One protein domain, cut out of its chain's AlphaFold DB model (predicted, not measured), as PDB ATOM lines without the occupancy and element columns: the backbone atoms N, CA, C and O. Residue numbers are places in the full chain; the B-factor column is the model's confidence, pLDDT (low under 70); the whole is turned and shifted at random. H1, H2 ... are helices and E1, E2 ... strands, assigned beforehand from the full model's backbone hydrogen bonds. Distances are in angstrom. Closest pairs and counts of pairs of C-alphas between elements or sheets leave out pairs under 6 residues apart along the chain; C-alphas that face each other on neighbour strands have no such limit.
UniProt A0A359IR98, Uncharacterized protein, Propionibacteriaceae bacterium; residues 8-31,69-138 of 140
ATOM      1  N   ALA A   8     -10.999  14.271 100.810       83.44
ATOM      2  CA  ALA A   8     -10.837  12.933 101.369       83.44
ATOM      3  C   ALA A   8     -10.149  11.961 100.396       83.44
ATOM      4  O   ALA A   8      -9.302  11.172 100.814       83.44
ATOM      5  N   GLU A   9     -10.481  12.015  99.106       83.94
ATOM      6  CA  GLU A   9      -9.833  11.179  98.094       83.94
ATOM      7  C   GLU A   9      -8.381  11.603  97.870       83.94
ATOM      8  O   GLU A   9      -7.505  10.744  97.813       83.94
ATOM      9  N   ALA A  10      -8.098  12.904  97.807       84.44
ATOM     10  CA  ALA A  10      -6.728  13.390  97.649       84.44
ATOM     11  C   ALA A  10      -5.847  13.033  98.855       84.44
ATOM     12  O   ALA A  10      -4.724  12.561  98.680       84.44
ATOM     13  N   GLN A  11      -6.383  13.149 100.072       88.50
ATOM     14  CA  GLN A  11      -5.727  12.661 101.284       88.50
ATOM     15  C   GLN A  11      -5.443  11.152 101.214       88.50
ATOM     16  O   GLN A  11      -4.352  10.716 101.581       88.50
ATOM     17  N   ALA A  12      -6.393  10.347 100.728       89.81
ATOM     18  CA  ALA A  12      -6.195   8.908 100.577       89.81
ATOM     19  C   ALA A  12      -5.095   8.582  99.554       89.81
ATOM     20  O   ALA A  12      -4.227   7.754  99.836       89.81
ATOM     21  N   VAL A  13      -5.090   9.258  98.398       90.06
ATOM     22  CA  VAL A  13      -4.056   9.088  97.364       90.06
ATOM     23  C   VAL A  13      -2.682   9.486  97.889       90.06
ATOM     24  O   VAL A  13      -1.750   8.691  97.782       90.06
ATOM     25  N   ALA A  14      -2.555  10.655  98.517       90.88
ATOM     26  CA  ALA A  14      -1.291  11.120  99.081       90.88
ATOM     27  C   ALA A  14      -0.780  10.192 100.200       90.88
ATOM     28  O   ALA A  14       0.400   9.848 100.227       90.88
ATOM     29  N   SER A  15      -1.668   9.709 101.077       93.38
ATOM     30  CA  SER A  15      -1.327   8.746 102.133       93.38
ATOM     31  C   SER A  15      -0.833   7.409 101.570       93.38
ATOM     32  O   SER A  15       0.149   6.853 102.068       93.38
ATOM     33  N   ALA A  16      -1.507   6.880 100.544       93.75
ATOM     34  CA  ALA A  16      -1.130   5.625  99.898       93.75
ATOM     35  C   ALA A  16       0.191   5.761  99.125       93.75
ATOM     36  O   ALA A  16       1.052   4.890  99.223       93.75
ATOM     37  N   ALA A  17       0.376   6.868  98.402       93.00
ATOM     38  CA  ALA A  17       1.613   7.156  97.688       93.00
ATOM     39  C   ALA A  17       2.798   7.313  98.650       93.00
ATOM     40  O   ALA A  17       3.845   6.714  98.412       93.00
ATOM     41  N   LEU A  18       2.625   8.029  99.769       94.75
ATOM     42  CA  LEU A  18       3.680   8.191 100.770       94.75
ATOM     43  C   LEU A  18       4.083   6.837 101.358       94.75
ATOM     44  O   LEU A  18       5.267   6.582 101.521       94.75
ATOM     45  N   GLN A  19       3.115   5.951 101.617       95.62
ATOM     46  CA  GLN A  19       3.393   4.600 102.108       95.62
ATOM     47  C   GLN A  19       4.299   3.809 101.163       95.62
ATOM     48  O   GLN A  19       5.247   3.170 101.608       95.62
ATOM     49  N   VAL A  20       3.962   3.822  99.872       95.38
ATOM     50  CA  VAL A  20       4.656   3.036  98.846       95.38
ATOM     51  C   VAL A  20       6.047   3.597  98.589       95.38
ATOM     52  O   VAL A  20       7.000   2.836  98.469       95.38
ATOM     53  N   LEU A  21       6.166   4.921  98.540       94.38
ATOM     54  CA  LEU A  21       7.416   5.599  98.220       94.38
ATOM     55  C   LEU A  21       8.360   5.731  99.411       94.38
ATOM     56  O   LEU A  21       9.535   6.007  99.201       94.38
ATOM     57  N   TRP A  22       7.876   5.547 100.645       96.00
ATOM     58  CA  TRP A  22       8.617   5.884 101.861       96.00
ATOM     59  C   TRP A  22      10.051   5.360 101.864       96.00
ATOM     60  O   TRP A  22      10.977   6.137 102.052       96.00
ATOM     61  N   ALA A  23      10.247   4.066 101.606       94.56
ATOM     62  CA  ALA A  23      11.566   3.440 101.663       94.56
ATOM     63  C   ALA A  23      12.538   3.929 100.569       94.56
ATOM     64  O   ALA A  23      13.748   3.777 100.728       94.56
ATOM     65  N   ASP A  24      12.017   4.522  99.492       92.44
ATOM     66  CA  ASP A  24      12.801   5.023  98.362       92.44
ATOM     67  C   ASP A  24      13.196   6.500  98.529       92.44
ATOM     68  O   ASP A  24      14.078   6.992  97.822       92.44
ATOM     69  N   LEU A  25      12.565   7.230  99.457       94.06
ATOM     70  CA  LEU A  25      12.857   8.643  99.691       94.06
ATOM     71  C   LEU A  25      14.179   8.826 100.454       94.06
ATOM     72  O   LEU A  25      14.496   8.128 101.413       94.06
ATOM     73  N   ALA A  26      14.939   9.853 100.083       94.12
ATOM     74  CA  ALA A  26      16.062  10.339 100.876       94.12
ATOM     75  C   ALA A  26      15.580  11.111 102.117       94.12
ATOM     76  O   ALA A  26      16.223  11.071 103.167       94.12
ATOM     77  N   TRP A  27      14.476  11.846 101.984       94.31
ATOM     78  CA  TRP A  27      13.807  12.586 103.052       94.31
ATOM     79  C   TRP A  27      12.390  12.983 102.624       94.31
ATOM     80  O   TRP A  27      12.064  12.997 101.433       94.31
ATOM     81  N   PHE A  28      11.572  13.343 103.609       95.06
ATOM     82  CA  PHE A  28      10.215  13.846 103.436       95.06
ATOM     83  C   PHE A  28       9.987  15.065 104.336       95.06
ATOM     84  O   PHE A  28      10.217  14.990 105.543       95.06
ATOM     85  N   ASP A  29       9.546  16.175 103.755       93.50
ATOM     86  CA  ASP A  29       9.146  17.382 104.469       93.50
ATOM     87  C   ASP A  29       7.624  17.483 104.542       93.50
ATOM     88  O   ASP A  29       6.923  17.158 103.583       93.50
ATOM     89  N   ILE A  30       7.132  17.978 105.675       92.56
ATOM     90  CA  ILE A  30       5.725  18.296 105.893       92.56
ATOM     91  C   ILE A  30       5.579  19.623 106.643       92.56
ATOM     92  O   ILE A  30       6.184  19.821 107.704       92.56
ATOM     93  N   ASP A  31       4.766  20.532 106.104       90.00
ATOM     94  CA  ASP A  31       4.365  21.759 106.796       90.00
ATOM     95  C   ASP A  31       3.242  21.446 107.805       90.00
ATOM     96  O   ASP A  31       2.242  20.803 107.486       90.00
ATOM     97  N   PRO A  69      13.331   8.237 106.096       94.75
ATOM     98  CA  PRO A  69      13.047   6.804 106.088       94.75
ATOM     99  C   PRO A  69      14.120   5.987 106.815       94.75
ATOM    100  O   PRO A  69      15.301   6.343 106.828       94.75
ATOM    101  N   GLY A  70      13.703   4.929 107.507       94.75
ATOM    102  CA  GLY A  70      14.530   4.118 108.404       94.75
ATOM    103  C   GLY A  70      14.751   4.739 109.788       94.75
ATOM    104  O   GLY A  70      14.794   4.022 110.784       94.75
ATOM    105  N   ARG A  71      14.872   6.071 109.890       95.06
ATOM    106  CA  ARG A  71      15.020   6.770 111.184       95.06
ATOM    107  C   ARG A  71      13.679   7.141 111.811       95.06
ATOM    108  O   ARG A  71      13.591   7.190 113.032       95.06
ATOM    109  N   ASN A  72      12.691   7.458 110.982       97.00
ATOM    110  CA  ASN A  72      11.402   8.021 111.384       97.00
ATOM    111  C   ASN A  72      10.215   7.125 110.990       97.00
ATOM    112  O   ASN A  72       9.105   7.616 110.791       97.00
ATOM    113  N   ASP A  73      10.442   5.818 110.842       96.44
ATOM    114  CA  ASP A  73       9.404   4.859 110.433       96.44
ATOM    115  C   ASP A  73       8.261   4.764 111.453       96.44
ATOM    116  O   ASP A  73       7.111   4.522 111.092       96.44
ATOM    117  N   ASP A  74       8.565   4.995 112.729       96.12
ATOM    118  CA  ASP A  74       7.606   5.000 113.831       96.12
ATOM    119  C   ASP A  74       6.565   6.122 113.712       96.12
ATOM    120  O   ASP A  74       5.424   5.958 114.146       96.12
ATOM    121  N   VAL A  75       6.930   7.238 113.076       96.19
ATOM    122  CA  VAL A  75       6.049   8.397 112.881       96.19
ATOM    123  C   VAL A  75       5.480   8.516 111.470       96.19
ATOM    124  O   VAL A  75       4.710   9.443 111.199       96.19
ATOM    125  N   LEU A  76       5.768   7.558 110.584       96.44
ATOM    126  CA  LEU A  76       5.145   7.486 109.260       96.44
ATOM    127  C   LEU A  76       3.604   7.531 109.329       96.44
ATOM    128  O   LEU A  76       3.026   8.322 108.584       96.44
ATOM    129  N   PRO A  77       2.908   6.810 110.238       96.62
ATOM    130  CA  PRO A  77       1.448   6.900 110.330       96.62
ATOM    131  C   PRO A  77       0.938   8.320 110.624       96.62
ATOM    132  O   PRO A  77      -0.110   8.724 110.120       96.62
ATOM    133  N   ALA A  78       1.686   9.102 111.410       95.88
ATOM    134  CA  ALA A  78       1.343  10.491 111.692       95.88
ATOM    135  C   ALA A  78       1.559  11.388 110.465       95.88
ATOM    136  O   ALA A  78       0.703  12.212 110.154       95.88
ATOM    137  N   ALA A  79       2.654  11.192 109.725       94.75
ATOM    138  CA  ALA A  79       2.889  11.893 108.464       94.75
ATOM    139  C   ALA A  79       1.799  11.572 107.426       94.75
ATOM    140  O   ALA A  79       1.233  12.481 106.818       94.75
ATOM    141  N   GLN A  80       1.426  10.295 107.288       94.62
ATOM    142  CA  GLN A  80       0.345   9.850 106.409       94.62
ATOM    143  C   GLN A  80      -0.999  10.495 106.752       94.62
ATOM    144  O   GLN A  80      -1.742  10.840 105.844       94.62
ATOM    145  N   ALA A  81      -1.312  10.710 108.030       92.50
ATOM    146  CA  ALA A  81      -2.564  11.351 108.438       92.50
ATOM    147  C   ALA A  81      -2.656  12.843 108.052       92.50
ATOM    148  O   ALA A  81      -3.752  13.406 108.024       92.50
ATOM    149  N   LEU A  82      -1.521  13.482 107.761       91.88
ATOM    150  CA  LEU A  82      -1.418  14.925 107.531       91.88
ATOM    151  C   LEU A  82      -1.058  15.293 106.088       91.88
ATOM    152  O   LEU A  82      -1.295  16.426 105.680       91.88
ATOM    153  N   VAL A  83      -0.488  14.360 105.322       90.62
ATOM    154  CA  VAL A  83       0.185  14.638 104.044       90.62
ATOM    155  C   VAL A  83      -0.666  15.384 103.007       90.62
ATOM    156  O   VAL A  83      -0.137  16.245 102.315       90.62
ATOM    157  N   GLY A  84      -1.968  15.112 102.914       86.00
ATOM    158  CA  GLY A  84      -2.895  15.799 102.005       86.00
ATOM    159  C   GLY A  84      -3.661  16.959 102.648       86.00
ATOM    160  O   GLY A  84      -4.558  17.512 102.022       86.00
ATOM    161  N   ARG A  85      -3.342  17.323 103.896       84.62
ATOM    162  CA  ARG A  85      -3.988  18.412 104.648       84.62
ATOM    163  C   ARG A  85      -3.123  19.668 104.748       84.62
ATOM    164  O   ARG A  85      -3.479  20.574 105.490       84.62
ATOM    165  N   THR A  86      -1.987  19.719 104.058       82.94
ATOM    166  CA  THR A  86      -1.027  20.820 104.176       82.94
ATOM    167  C   THR A  86      -0.578  21.369 102.828       82.94
ATOM    168  O   THR A  86      -0.651  20.690 101.806       82.94
ATOM    169  N   ILE A  87      -0.076  22.603 102.853       77.56
ATOM    170  CA  ILE A  87       0.617  23.257 101.745       77.56
ATOM    171  C   ILE A  87       2.121  23.123 102.024       77.56
ATOM    172  O   ILE A  87       2.740  24.034 102.564       77.56
ATOM    173  N   GLY A  88       2.713  21.962 101.728       80.56
ATOM    174  CA  GLY A  88       4.142  21.743 102.008       80.56
ATOM    175  C   GLY A  88       4.578  20.296 102.243       80.56
ATOM    176  O   GLY A  88       5.524  20.080 102.996       80.56
ATOM    177  N   SER A  89       3.893  19.315 101.655       89.75
ATOM    178  CA  SER A  89       4.261  17.898 101.718       89.75
ATOM    179  C   SER A  89       5.095  17.496 100.506       89.75
ATOM    180  O   SER A  89       4.552  17.333  99.412       89.75
ATOM    181  N   SER A  90       6.397  17.274 100.689       91.81
ATOM    182  CA  SER A  90       7.271  16.861  99.585       91.81
ATOM    183  C   SER A  90       8.305  15.816  99.982       91.81
ATOM    184  O   SER A  90       8.867  15.855 101.071       91.81
ATOM    185  N   GLY A  91       8.568  14.875  99.080       92.44
ATOM    186  CA  GLY A  91       9.556  13.816  99.245       92.44
ATOM    187  C   GLY A  91      10.485  13.742  98.042       92.44
ATOM    188  O   GLY A  91      10.048  13.781  96.890       92.44
ATOM    189  N   TYR A  92      11.778  13.616  98.313       91.31
ATOM    190  CA  TYR A  92      12.813  13.564  97.284       91.31
ATOM    191  C   TYR A  92      13.521  12.223  97.303       91.31
ATOM    192  O   TYR A  92      13.806  11.690  98.374       91.31
ATOM    193  N   ALA A  93      13.869  11.723  96.122       86.19
ATOM    194  CA  ALA A  93      14.807  10.623  95.965       86.19
ATOM    195  C   ALA A  93      15.771  10.956  94.829       86.19
ATOM    196  O   ALA A  93      15.355  11.508  93.816       86.19
ATOM    197  N   GLU A  94      17.035  10.567  94.989       79.44
ATOM    198  CA  GLU A  94      18.164  11.002  94.150       79.44
ATOM    199  C   GLU A  94      18.483  12.513  94.284       79.44
ATOM    200  O   GLU A  94      17.676  13.284  94.806       79.44
ATOM    201  N   PRO A  95      19.702  12.964  93.925       73.50
ATOM    202  CA  PRO A  95      20.124  14.341  94.194       73.50
ATOM    203  C   PRO A  95      19.393  15.413  93.372       73.50
ATOM    204  O   PRO A  95      19.455  16.586  93.739       73.50
ATOM    205  N   ASP A  96      18.759  15.048  92.256       78.19
ATOM    206  CA  ASP A  96      18.323  15.970  91.203       78.19
ATOM    207  C   ASP A  96      16.826  15.901  90.844       78.19
ATOM    208  O   ASP A  96      16.403  16.610  89.929       78.19
ATOM    209  N   ARG A  97      16.000  15.140  91.580       82.06
ATOM    210  CA  ARG A  97      14.543  15.073  91.346       82.06
ATOM    211  C   ARG A  97      13.698  14.959  92.618       82.06
ATOM    212  O   ARG A  97      14.113  14.386  93.624       82.06
ATOM    213  N   LEU A  98      12.477  15.487  92.547       86.88
ATOM    214  CA  LEU A  98      11.415  15.304  93.538       86.88
ATOM    215  C   LEU A  98      10.554  14.116  93.088       86.88
ATOM    216  O   LEU A  98      10.169  14.070  91.928       86.88
ATOM    217  N   ILE A  99      10.238  13.175  93.983       89.69
ATOM    218  CA  ILE A  99       9.410  11.996  93.652       89.69
ATOM    219  C   ILE A  99       7.978  12.119  94.187       89.69
ATOM    220  O   ILE A  99       7.066  11.493  93.653       89.69
ATOM    221  N   PHE A 100       7.761  12.927  95.221       91.38
ATOM    222  CA  PHE A 100       6.475  13.057  95.893       91.38
ATOM    223  C   PHE A 100       6.132  14.527  96.132       91.38
ATOM    224  O   PHE A 100       6.866  15.203  96.851       91.38
ATOM    225  N   ASP A 101       5.022  15.010  95.570       88.62
ATOM    226  CA  ASP A 101       4.460  16.338  95.840       88.62
ATOM    227  C   ASP A 101       2.966  16.221  96.187       88.62
ATOM    228  O   ASP A 101       2.151  15.795  95.364       88.62
ATOM    229  N   ALA A 102       2.598  16.621  97.403       84.88
ATOM    230  CA  ALA A 102       1.211  16.769  97.839       84.88
ATOM    231  C   ALA A 102       0.946  18.175  98.420       84.88
ATOM    232  O   ALA A 102       0.301  18.317  99.457       84.88
ATOM    233  N   ASN A 103       1.471  19.220  97.774       73.88
ATOM    234  CA  ASN A 103       1.425  20.621  98.213       73.88
ATOM    235  C   ASN A 103       0.097  21.357  97.936       73.88
ATOM    236  O   ASN A 103       0.136  22.478  97.428       73.88
ATOM    237  N   ASP A 104      -1.074  20.779  98.213       64.81
ATOM    238  CA  ASP A 104      -2.301  21.385  97.660       64.81
ATOM    239  C   ASP A 104      -3.616  21.115  98.415       64.81
ATOM    240  O   ASP A 104      -4.625  20.889  97.765       64.81
ATOM    241  N   GLU A 105      -3.644  21.079  99.757       68.12
ATOM    242  CA  GLU A 105      -4.887  20.976 100.583       68.12
ATOM    243  C   GLU A 105      -5.978  20.005 100.054       68.12
ATOM    244  O   GLU A 105      -7.183  20.206 100.227       68.12
ATOM    245  N   GLY A 106      -5.566  18.921  99.398       63.31
ATOM    246  CA  GLY A 106      -6.464  17.919  98.846       63.31
ATOM    247  C   GLY A 106      -7.088  18.225  97.474       63.31
ATOM    248  O   GLY A 106      -8.065  17.565  97.122       63.31
ATOM    249  N   THR A 107      -6.567  19.166  96.677       65.69
ATOM    250  CA  THR A 107      -7.040  19.397  95.296       65.69
ATOM    251  C   THR A 107      -6.240  18.657  94.231       65.69
ATOM    252  O   THR A 107      -6.830  18.178  93.259       65.69
ATOM    253  N   SER A 108      -4.927  18.496  94.399       68.81
ATOM    254  CA  SER A 108      -4.105  17.687  93.496       68.81
ATOM    255  C   SER A 108      -2.787  17.242  94.136       68.81
ATOM    256  O   SER A 108      -2.300  17.833  95.093       68.81
ATOM    257  N   CYS A 109      -2.217  16.154  93.633       79.56
ATOM    258  CA  CYS A 109      -0.924  15.632  94.069       79.56
ATOM    259  C   CYS A 109      -0.228  14.968  92.882       79.56
ATOM    260  O   CYS A 109      -0.903  14.418  92.009       79.56
ATOM    261  N   TRP A 110       1.099  15.013  92.843       85.69
ATOM    262  CA  TRP A 110       1.916  14.497  91.748       85.69
ATOM    263  C   TRP A 110       3.025  13.591  92.281       85.69
ATOM    264  O   TRP A 110       3.647  13.891  93.301       85.69
ATOM    265  N   PHE A 111       3.279  12.481  91.581       88.38
ATOM    266  CA  PHE A 111       4.263  11.486  92.009       88.38
ATOM    267  C   PHE A 111       5.027  10.868  90.834       88.38
ATOM    268  O   PHE A 111       4.428  10.528  89.810       88.38
ATOM    269  N   GLU A 112       6.321  10.602  91.004       90.44
ATOM    270  CA  GLU A 112       7.085   9.749  90.087       90.44
ATOM    271  C   GLU A 112       6.981   8.280  90.516       90.44
ATOM    272  O   GLU A 112       7.630   7.852  91.466       90.44
ATOM    273  N   LEU A 113       6.167   7.485  89.815       89.12
ATOM    274  CA  LEU A 113       5.944   6.074  90.153       89.12
ATOM    275  C   LEU A 113       6.416   5.155  89.027       89.12
ATOM    276  O   LEU A 113       6.110   5.374  87.854       89.12
ATOM    277  N   THR A 114       7.103   4.074  89.392       89.62
ATOM    278  CA  THR A 114       7.233   2.886  88.535       89.62
ATOM    279  C   THR A 114       5.877   2.193  88.358       89.62
ATOM    280  O   THR A 114       4.917   2.483  89.074       89.62
ATOM    281  N   GLU A 115       5.780   1.263  87.403       88.94
ATOM    282  CA  GLU A 115       4.549   0.489  87.191       88.94
ATOM    283  C   GLU A 115       4.151  -0.312  88.438       88.94
ATOM    284  O   GLU A 115       2.986  -0.259  88.837       88.94
ATOM    285  N   ASP A 116       5.120  -0.959  89.089       91.75
ATOM    286  CA  ASP A 116       4.900  -1.749  90.304       91.75
ATOM    287  C   ASP A 116       4.452  -0.864  91.476       91.75
ATOM    288  O   ASP A 116       3.420  -1.126  92.091       91.75
ATOM    289  N   GLN A 117       5.138   0.261  91.721       93.12
ATOM    290  CA  GLN A 117       4.729   1.217  92.761       93.12
ATOM    291  C   GLN A 117       3.322   1.764  92.493       93.12
ATOM    292  O   GLN A 117       2.499   1.883  93.401       93.12
ATOM    293  N   ALA A 118       2.999   2.081  91.237       91.12
ATOM    294  CA  ALA A 118       1.668   2.557  90.898       91.12
ATOM    295  C   ALA A 118       0.591   1.479  91.105       91.12
ATOM    296  O   ALA A 118      -0.521   1.809  91.524       91.12
ATOM    297  N   ALA A 119       0.902   0.206  90.842       91.38
ATOM    298  CA  ALA A 119       0.013  -0.910  91.143       91.38
ATOM    299  C   ALA A 119      -0.207  -1.065  92.658       91.38
ATOM    300  O   ALA A 119      -1.348  -1.244  93.088       91.38
ATOM    301  N   ASP A 120       0.839  -0.900  93.470       94.12
ATOM    302  CA  ASP A 120       0.754  -0.971  94.932       94.12
ATOM    303  C   ASP A 120      -0.069   0.171  95.539       94.12
ATOM    304  O   ASP A 120      -0.867  -0.053  96.462       94.12
ATOM    305  N   VAL A 121       0.044   1.386  94.989       92.50
ATOM    306  CA  VAL A 121      -0.811   2.517  95.379       92.50
ATOM    307  C   VAL A 121      -2.274   2.208  95.058       92.50
ATOM    308  O   VAL A 121      -3.136   2.329  95.930       92.50
ATOM    309  N   VAL A 122      -2.569   1.739  93.842       91.62
ATOM    310  CA  VAL A 122      -3.936   1.368  93.432       91.62
ATOM    311  C   VAL A 122      -4.497   0.242  94.303       91.62
ATOM    312  O   VAL A 122      -5.656   0.303  94.725       91.62
ATOM    313  N   ALA A 123      -3.689  -0.771  94.618       91.75
ATOM    314  CA  ALA A 123      -4.086  -1.867  95.493       91.75
ATOM    315  C   ALA A 123      -4.386  -1.375  96.918       91.75
ATOM    316  O   ALA A 123      -5.349  -1.830  97.538       91.75
ATOM    317  N   THR A 124      -3.598  -0.425  97.431       92.38
ATOM    318  CA  THR A 124      -3.824   0.200  98.743       92.38
ATOM    319  C   THR A 124      -5.136   0.974  98.765       92.38
ATOM    320  O   THR A 124      -5.972   0.705  99.627       92.38
ATOM    321  N   LEU A 125      -5.368   1.833  97.771       90.56
ATOM    322  CA  LEU A 125      -6.609   2.602  97.640       90.56
ATOM    323  C   LEU A 125      -7.840   1.694  97.556       90.56
ATOM    324  O   LEU A 125      -8.817   1.908  98.278       90.56
ATOM    325  N   SER A 126      -7.750   0.624  96.763       88.12
ATOM    326  CA  SER A 126      -8.829  -0.353  96.590       88.12
ATOM    327  C   SER A 126      -9.199  -1.048  97.904       88.12
ATOM    328  O   SER A 126     -10.382  -1.207  98.200       88.12
ATOM    329  N   ARG A 127      -8.209  -1.423  98.729       88.44
ATOM    330  CA  ARG A 127      -8.449  -2.016 100.060       88.44
ATOM    331  C   ARG A 127      -9.155  -1.052 101.014       88.44
ATOM    332  O   ARG A 127      -9.936  -1.498 101.848       88.44
ATOM    333  N   SER A 128      -8.890   0.245 100.885       82.75
ATOM    334  CA  SER A 128      -9.531   1.304 101.676       82.75
ATOM    335  C   SER A 128     -10.847   1.830 101.085       82.75
ATOM    336  O   SER A 128     -11.459   2.714 101.673       82.75
ATOM    337  N   GLY A 129     -11.305   1.300  99.943       84.19
ATOM    338  CA  GLY A 129     -12.546   1.738  99.293       84.19
ATOM    339  C   GLY A 129     -12.451   3.094  98.584       84.19
ATOM    340  O   GLY A 129     -13.483   3.702  98.306       84.19
ATOM    341  N   HIS A 130     -11.239   3.566  98.283       84.19
ATOM    342  CA  HIS A 130     -10.998   4.819  97.572       84.19
ATOM    343  C   HIS A 130     -10.703   4.573  96.089       84.19
ATOM    344  O   HIS A 130     -10.073   3.580  95.715       84.19
ATOM    345  N   ALA A 131     -11.147   5.495  95.236       78.31
ATOM    346  CA  ALA A 131     -10.846   5.468  93.811       78.31
ATOM    347  C   ALA A 131      -9.406   5.939  93.535       78.31
ATOM    348  O   ALA A 131      -8.859   6.779  94.243       78.31
ATOM    349  N   SER A 132      -8.799   5.434  92.457       72.12
ATOM    350  CA  SER A 132      -7.464   5.849  91.998       72.12
ATOM    351  C   SER A 132      -7.494   6.997  90.983       72.12
ATOM    352  O   SER A 132      -6.521   7.211  90.264       72.12
ATOM    353  N   THR A 133      -8.621   7.701  90.870       71.62
ATOM    354  CA  THR A 133      -8.879   8.718  89.836       71.62
ATOM    355  C   THR A 133      -7.961   9.937  89.936       71.62
ATOM    356  O   THR A 133      -7.809  10.649  88.950       71.62
ATOM    357  N   LEU A 134      -7.316  10.145  91.087       67.31
ATOM    358  CA  LEU A 134      -6.402  11.266  91.346       67.31
ATOM    359  C   LEU A 134      -4.928  10.909  91.279       67.31
ATOM    360  O   LEU A 134      -4.084  11.754  91.558       67.31
ATOM    361  N   LEU A 135      -4.601   9.659  90.959       75.00
ATOM    362  CA  LEU A 135      -3.213   9.253  90.858       75.00
ATOM    363  C   LEU A 135      -2.578   9.915  89.630       75.00
ATOM    364  O   LEU A 135      -2.650   9.383  88.520       75.00
ATOM    365  N   VAL A 136      -1.941  11.068  89.827       74.12
ATOM    366  CA  VAL A 136      -1.139  11.718  88.791       74.12
ATOM    367  C   VAL A 136       0.263  11.133  88.841       74.12
ATOM    368  O   VAL A 136       0.985  11.273  89.827       74.12
ATOM    369  N   ARG A 137       0.638  10.454  87.758       78.94
ATOM    370  CA  ARG A 137       1.982   9.909  87.564       78.94
ATOM    371  C   ARG A 137       2.813  10.901  86.763       78.94
ATOM    372  O   ARG A 137       2.316  11.488  85.802       78.94
ATOM    373  N   ALA A 138       4.084  11.028  87.097       72.31
ATOM    374  CA  ALA A 138       5.056  11.637  86.212       72.31
ATOM    375  C   ALA A 138       5.252  10.769  84.967       72.31
ATOM    376  O   ALA A 138       5.416   9.551  85.065       72.31
TER     377      ALA A 138
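AT A GLANCE: This is residues 8 to 31 and 69 to 138 of the 140 residues of an uncharacterized protein of Propionibacteriaceae bacterium (UniProt A0A359IR98). A small antiparallel sheet, E1, E2, E3 in order, has the long helix H1 over one face; H2 and H3 pack on other sides of H1. The 94 printed residues, mixed in class, run H1, E1, H2, E2, E3, H3. The whole is compact: radius of gyration of the C-alphas 11.9 A, spans 32 by 26 by 23 A.

HOW THE PARTS SIT: Look at E2, residues 90 to 92: N 90 and O 29 of E1, residues 27 to 31, are 2.9 A apart, and N 91 and O 100 of E3, residues 98 to 101, 2.8 A, within hydrogen-bond range. E2 and E3 form a hairpin. H1, residues 8 to 24, is on the sheet, height 9.5 A, over E2 and E3: two layers, helix and sheet. H1 touches H2, residues 73 to 82, closest at C-alphas 15 and 80, 4.7 A, and H3, residues 115 to 127, at C-alphas 16 and 121, 5.5 A. H1 and H2 run opposite ways at a shallow tilt of 24 degrees, H1 and H3 at a steep 44. H2 and H3 are apart. Every O i to N i+4 pair is within range in H3, 11 of 13 in H1, 3 of 6 in H2.

IN THESE COORDINATES: Find C-alpha 8 at (-10.837, 12.933, 101.369); H1 runs 25.1 A from there. H3 ends, after 18.5 A, at C-alpha 127, (-8.449, -2.016, 100.060).

THE WHOLE: Residues 32 to 68 are cut out; C-alphas 31 and 69 are 17.3 A apart. The link E3 to H3 is long. Residues 104 to 108 and 134 have pLDDT under 70.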